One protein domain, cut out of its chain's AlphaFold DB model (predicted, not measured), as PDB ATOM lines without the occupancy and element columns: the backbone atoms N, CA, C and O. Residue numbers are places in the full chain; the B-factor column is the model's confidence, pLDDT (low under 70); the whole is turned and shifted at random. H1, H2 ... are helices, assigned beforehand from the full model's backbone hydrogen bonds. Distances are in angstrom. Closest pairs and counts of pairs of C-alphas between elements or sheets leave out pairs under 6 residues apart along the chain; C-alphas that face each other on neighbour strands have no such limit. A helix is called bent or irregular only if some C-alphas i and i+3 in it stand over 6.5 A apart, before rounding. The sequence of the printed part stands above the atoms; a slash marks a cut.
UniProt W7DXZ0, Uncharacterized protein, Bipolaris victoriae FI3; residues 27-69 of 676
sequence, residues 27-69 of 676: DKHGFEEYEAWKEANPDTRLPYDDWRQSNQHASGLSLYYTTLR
ATOM      1  N   ASP A  27      58.788  26.039 105.772       90.44
ATOM      2  CA  ASP A  27      60.166  26.303 105.345       90.44
ATOM      3  C   ASP A  27      60.710  25.194 104.431       90.44
ATOM      4  O   ASP A  27      61.657  25.430 103.691       90.44
ATOM      5  N   LYS A  28      60.140  23.982 104.491       90.19
ATOM      6  CA  LYS A  28      60.560  22.841 103.658       90.19
ATOM      7  C   LYS A  28      59.717  22.681 102.401       90.19
ATOM      8  O   LYS A  28      60.263  22.397 101.350       90.19
ATOM      9  N   HIS A  29      58.405  22.843 102.534       88.62
ATOM     10  CA  HIS A  29      57.434  22.505 101.491       88.62
ATOM     11  C   HIS A  29      56.616  23.705 101.017       88.62
ATOM     12  O   HIS A  29      55.820  23.583 100.093       88.62
ATOM     13  N   GLY A  30      56.785  24.876 101.637       91.69
ATOM     14  CA  GLY A  30      55.996  26.045 101.270       91.69
ATOM     15  C   GLY A  30      56.292  26.510  99.848       91.69
ATOM     16  O   GLY A  30      55.369  26.933  99.168       91.69
ATOM     17  N   PHE A  31      57.547  26.428  99.390       94.56
ATOM     18  CA  PHE A  31      57.908  26.845  98.030       94.56
ATOM     19  C   PHE A  31      57.263  25.946  96.964       94.56
ATOM     20  O   PHE A  31      56.644  26.461  96.040       94.56
ATOM     21  N   GLU A  32      57.318  24.622  97.141       93.19
ATOM     22  CA  GLU A  32      56.659  23.647  96.254       93.19
ATOM     23  C   GLU A  32      55.137  23.869  96.201       93.19
ATOM     24  O   GLU A  32      54.540  23.914  95.127       93.19
ATOM     25  N   GLU A  33      54.497  24.072  97.358       92.62
ATOM     26  CA  GLU A  33      53.056  24.347  97.422       92.62
ATOM     27  C   GLU A  33      52.695  25.697  96.779       92.62
ATOM     28  O   GLU A  33      51.641  25.819  96.154       92.62
ATOM     29  N   TYR A  34      53.568  26.701  96.885       94.81
ATOM     30  CA  TYR A  34      53.388  27.986  96.216       94.81
ATOM     31  C   TYR A  34      53.512  27.878  94.696       94.81
ATOM     32  O   TYR A  34      52.723  28.507  93.993       94.81
ATOM     33  N   GLU A  35      54.456  27.090  94.175       95.06
ATOM     34  CA  GLU A  35      54.556  26.862  92.730       95.06
ATOM     35  C   GLU A  35      53.315  26.151  92.189       95.06
ATOM     36  O   GLU A  35      52.715  26.640  91.233       95.06
ATOM     37  N   ALA A  36      52.851  25.094  92.864       92.69
ATOM     38  CA  ALA A  36      51.609  24.410  92.501       92.69
ATOM     39  C   ALA A  36      50.389  25.348  92.574       92.69
ATOM     40  O   ALA A  36      49.514  25.340  91.707       92.69
ATOM     41  N   TRP A  37      50.331  26.210  93.593       94.12
ATOM     42  CA  TRP A  37      49.275  27.213  93.715       94.12
ATOM     43  C   TRP A  37      49.334  28.256  92.593       94.12
ATOM     44  O   TRP A  37      48.293  28.642  92.062       94.12
ATOM     45  N   LYS A  38      50.534  28.699  92.211       95.81
ATOM     46  CA  LYS A  38      50.760  29.663  91.130       95.81
ATOM     47  C   LYS A  38      50.403  29.070  89.766       95.81
ATOM     48  O   LYS A  38      49.849  29.780  88.935       95.81
ATOM     49  N   GLU A  39      50.676  27.785  89.558       95.31
ATOM     50  CA  GLU A  39      50.258  27.043  88.364       95.31
ATOM     51  C   GLU A  39      48.729  26.935  88.277       95.31
ATOM     52  O   GLU A  39      48.150  27.202  87.228       95.31
ATOM     53  N   ALA A  40      48.060  26.647  89.399       94.19
ATOM     54  CA  ALA A  40      46.600  26.592  89.465       94.19
ATOM     55  C   ALA A  40      45.919  27.973  89.364       94.19
ATOM     56  O   ALA A  40      44.731  28.050  89.057       94.19
ATOM     57  N   ASN A  41      46.643  29.064  89.639       94.00
ATOM     58  CA  ASN A  41      46.114  30.429  89.634       94.00
ATOM     59  C   ASN A  41      47.024  31.371  88.817       94.00
ATOM     60  O   ASN A  41      47.632  32.293  89.379       94.00
ATOM     61  N   PRO A  42      47.115  31.187  87.484       96.38
ATOM     62  CA  PRO A  42      48.051  31.933  86.638       96.38
ATOM     63  C   PRO A  42      47.782  33.447  86.620       96.38
ATOM     64  O   PRO A  42      48.701  34.245  86.423       96.38
ATOM     65  N   ASP A  43      46.540  33.857  86.884       97.44
ATOM     66  CA  ASP A  43      46.139  35.267  86.925       97.44
ATOM     67  C   ASP A  43      46.610  35.984  88.197       97.44
ATOM     68  O   ASP A  43      46.760  37.212  88.221       97.44
ATOM     69  N   THR A  44      46.883  35.240  89.271       94.69
ATOM     70  CA  THR A  44      47.345  35.831  90.525       94.69
ATOM     71  C   THR A  44      48.857  36.008  90.541       94.69
ATOM     72  O   THR A  44      49.631  35.074  90.722       94.69
ATOM     73  N   ARG A  45      49.296  37.264  90.450       95.38
ATOM     74  CA  ARG A  45      50.699  37.667  90.636       95.38
ATOM     75  C   ARG A  45      51.027  37.963  92.103       95.38
ATOM     76  O   ARG A  45      51.564  39.024  92.413       95.38
ATOM     77  N   LEU A  46      50.662  37.064  93.013       96.62
ATOM     78  CA  LEU A  46      51.013  37.191  94.432       96.62
ATOM     79  C   LEU A  46      52.432  36.651  94.653       96.62
ATOM     80  O   LEU A  46      52.675  35.510  94.265       96.62
ATOM     81  N   PRO A  47      53.371  37.415  95.241       96.88
ATOM     82  CA  PRO A  47      54.695  36.904  95.590       96.88
ATOM     83  C   PRO A  47      54.617  35.876  96.731       96.88
ATOM     84  O   PRO A  47      53.649  35.854  97.493       96.88
ATOM     85  N   TYR A  48      55.653  35.041  96.863       95.25
ATOM     86  CA  TYR A  48      55.712  33.951  97.847       95.25
ATOM     87  C   TYR A  48      55.426  34.410  99.284       95.25
ATOM     88  O   TYR A  48      54.621  33.794  99.980       95.25
ATOM     89  N   ASP A  49      56.031  35.518  99.718       95.38
ATOM     90  CA  ASP A  49      55.861  36.027 101.082       95.38
ATOM     91  C   ASP A  49      54.428  36.506 101.360       95.38
ATOM     92  O   ASP A  49      53.908  36.280 102.456       95.38
ATOM     93  N   ASP A  50      53.762  37.101 100.367       95.38
ATOM     94  CA  ASP A  50      52.370  37.543 100.495       95.38
ATOM     95  C   ASP A  50      51.412  36.350 100.469       95.38
ATOM     96  O   ASP A  50      50.462  36.305 101.249       95.38
ATOM     97  N   TRP A  51      51.677  35.344  99.630       94.94
ATOM     98  CA  TRP A  51      50.931  34.082  99.626       94.94
ATOM     99  C   TRP A  51      51.073  33.329 100.958       94.94
ATOM    100  O   TRP A  51      50.095  32.833 101.529       94.94
ATOM    101  N   ARG A  52      52.285  33.309 101.520       92.75
ATOM    102  CA  ARG A  52      52.552  32.736 102.842       92.75
ATOM    103  C   ARG A  52      51.769  33.472 103.931       92.75
ATOM    104  O   ARG A  52      51.285  32.833 104.860       92.75
ATOM    105  N   GLN A  53      51.608  34.790 103.826       92.00
ATOM    106  CA  GLN A  53      50.853  35.599 104.791       92.00
ATOM    107  C   GLN A  53      49.335  35.584 104.566       92.00
ATOM    108  O   GLN A  53      48.581  35.770 105.521       92.00
ATOM    109  N   SER A  54      48.864  35.338 103.341       90.19
ATOM    110  CA  SER A  54      47.445  35.445 102.973       90.19
ATOM    111  C   SER A  54      46.555  34.353 103.581       90.19
ATOM    112  O   SER A  54      45.345  34.358 103.352       90.19
ATOM    113  N   ASN A  55      47.118  33.413 104.353       81.19
ATOM    114  CA  ASN A  55      46.451  32.201 104.847       81.19
ATOM    115  C   ASN A  55      45.789  31.356 103.739       81.19
ATOM    116  O   ASN A  55      45.089  30.397 104.052       81.19
ATOM    117  N   GLN A  56      46.017  31.648 102.452       77.69
ATOM    118  CA  GLN A  56      45.476  30.853 101.343       77.69
ATOM    119  C   GLN A  56      46.162  29.486 101.230       77.69
ATOM    120  O   GLN A  56      45.565  28.537 100.738       77.69
ATOM    121  N   HIS A  57      47.363  29.340 101.791       71.31
ATOM    122  CA  HIS A  57      47.998  28.040 102.002       71.31
ATOM    123  C   HIS A  57      47.194  27.129 102.954       71.31
ATOM    124  O   HIS A  57      47.329  25.909 102.901       71.31
ATOM    125  N   ALA A  58      46.338  27.686 103.824       65.00
ATOM    126  CA  ALA A  58      45.609  26.923 104.840       65.00
ATOM    127  C   ALA A  58      44.472  26.056 104.271       65.00
ATOM    128  O   ALA A  58      43.908  25.249 105.008       65.00
ATOM    129  N   SER A  59      44.129  26.194 102.987       67.19
ATOM    130  CA  SER A  59      43.207  25.284 102.295       67.19
ATOM    131  C   SER A  59      43.907  24.121 101.582       67.19
ATOM    132  O   SER A  59      43.217  23.276 101.017       67.19
ATOM    133  N   GLY A  60      45.244  24.075 101.587       71.69
ATOM    134  CA  GLY A  60      46.046  23.141 100.794       71.69
ATOM    135  C   GLY A  60      46.678  21.973 101.562       71.69
ATOM    136  O   GLY A  60      46.232  21.559 102.639       71.69
ATOM    137  N   LEU A  61      47.757  21.442 100.985       74.31
ATOM    138  CA  LEU A  61      48.573  20.345 101.512       74.31
ATOM    139  C   LEU A  61      49.160  20.682 102.888       74.31
ATOM    140  O   LEU A  61      49.304  19.785 103.721       74.31
ATOM    141  N   SER A  62      49.412  21.959 103.183       76.31
ATOM    142  CA  SER A  62      49.844  22.384 104.520       76.31
ATOM    143  C   SER A  62      48.855  21.970 105.622       76.31
ATOM    144  O   SER A  62      49.262  21.518 106.700       76.31
ATOM    145  N   LEU A  63      47.544  22.024 105.355       81.06
ATOM    146  CA  LEU A  63      46.510  21.582 106.292       81.06
ATOM    147  C   LEU A  63      46.530  20.057 106.459       81.06
ATOM    148  O   LEU A  63      46.381  19.532 107.566       81.06
ATOM    149  N   TYR A  64      46.768  19.325 105.374       81.69
ATOM    150  CA  TYR A  64      46.907  17.872 105.416       81.69
ATOM    151  C   TYR A  64      48.115  17.438 106.262       81.69
ATOM    152  O   TYR A  64      47.980  16.611 107.162       81.69
ATOM    153  N   TYR A  65      49.284  18.050 106.076       80.25
ATOM    154  CA  TYR A  65      50.472  17.694 106.857       80.25
ATOM    155  C   TYR A  65      50.403  18.159 108.313       80.25
ATOM    156  O   TYR A  65      50.866  17.452 109.211       80.25
ATOM    157  N   THR A  66      49.792  19.314 108.583       80.75
ATOM    158  CA  THR A  66      49.556  19.750 109.969       80.75
ATOM    159  C   THR A  66      48.579  18.824 110.687       80.75
ATOM    160  O   THR A  66      48.833  18.448 111.831       80.75
ATOM    161  N   THR A  67      47.508  18.382 110.022       84.12
ATOM    162  CA  THR A  67      46.583  17.397 110.600       84.12
ATOM    163  C   THR A  67      47.252  16.040 110.800       84.12
ATOM    164  O   THR A  67      47.135  15.487 111.894       84.12
ATOM    165  N   LEU A  68      48.028  15.536 109.831       84.56
ATOM    166  CA  LEU A  68      48.833  14.318 109.994       84.56
ATOM    167  C   LEU A  68      49.769  14.408 111.197       84.56
ATOM    168  O   LEU A  68      49.795  13.493 112.015       84.56
ATOM    169  N   ARG A  69      50.473  15.532 111.365       80.81
ATOM    170  CA  ARG A  69      51.349  15.754 112.519       80.81
ATOM    171  C   ARG A  69      50.580  15.688 113.837       80.81
ATOM    172  O   ARG A  69      51.056  15.062 114.777       80.81
TER     173      ARG A  69
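Overview. This is residues 27 to 69 of the 676 residues of an uncharacterized protein of Bipolaris victoriae FI3 (UniProt W7DXZ0). A short chain of four helices winds round from a long first helix, H1, through a second, H2, set across it on residues 30 to 34, and a short one-turn helix, H3, into H4, which reaches to one end of the long axis. At the other end of that axis residues 39 to 45, the last two residues of H1 and part of the link to H2, stick out. The printed part has 43 residues with four named helices, H1, H2, H3 and H4 in that order, and no named strand; the class is all helix. The whole is compact, with a radius of gyration of the C-alphas of 10.2 A, and its outline is elongated, 32 by 17 by 16 A.

Along the chain. H1 covers residues 27 to 40, with C-alpha 27 at (60.166, 26.303, 105.345), and measures 20.9 A from first to last C-alpha. It is irregular: C-alphas 28 and 31 are 7.4 A apart. H2 covers residues 48 to 53, from C-alpha 48 at (55.712, 33.951, 97.847), and measures 8.6 A. H3 covers residues 56 to 59 and measures 6.1 A; it is neither bent nor irregular, but only just, since C-alphas 56 and 59 are 6.1 A apart. H4 covers residues 61 to 69, measures 12.2 A and ends with C-alpha 69 at (51.349, 15.754, 112.519).

Arrangement. H1 and H2 touch, H1 with residues 30 to 34 alone; their closest C-alphas, those of Tyr 34 and Tyr 48, are 6.6 A apart. Their lines stand about perpendicular, at 78 degrees. H3 is close to H1 but not clearly touching, the closest C-alphas being those of Glu 33 and His 57 at 7.8 A. H2 and H3 are also close but not clearly touching, with the C-alphas of Trp 51 and His 57 at 7.1 A. H4 is close to H1 but not clearly touching, with the closest C-alphas, those of Glu 33 and Leu 61, at 7.3 A. H1 and H4 run opposite ways at 35.4 degrees, only just a steep tilt. H2 and H4 are apart. Each O i to N i+4 pair is within hydrogen-bond range in H2 and H4, and 8 of 10 are in H1; H3 is too short for such a pair.

Size, cuts and confidence. The two C-alphas farthest apart, those of Asp 43 and Arg 69, are 32.6 A apart. The printed part has no cut. The links from H2 to H3 and from H3 to H4 are tight, and the link from H1 to H2, with 7 residues, is short. The mean pLDDT of the printed part is 88.1, and residues 58 to 59, in H3, are under 70.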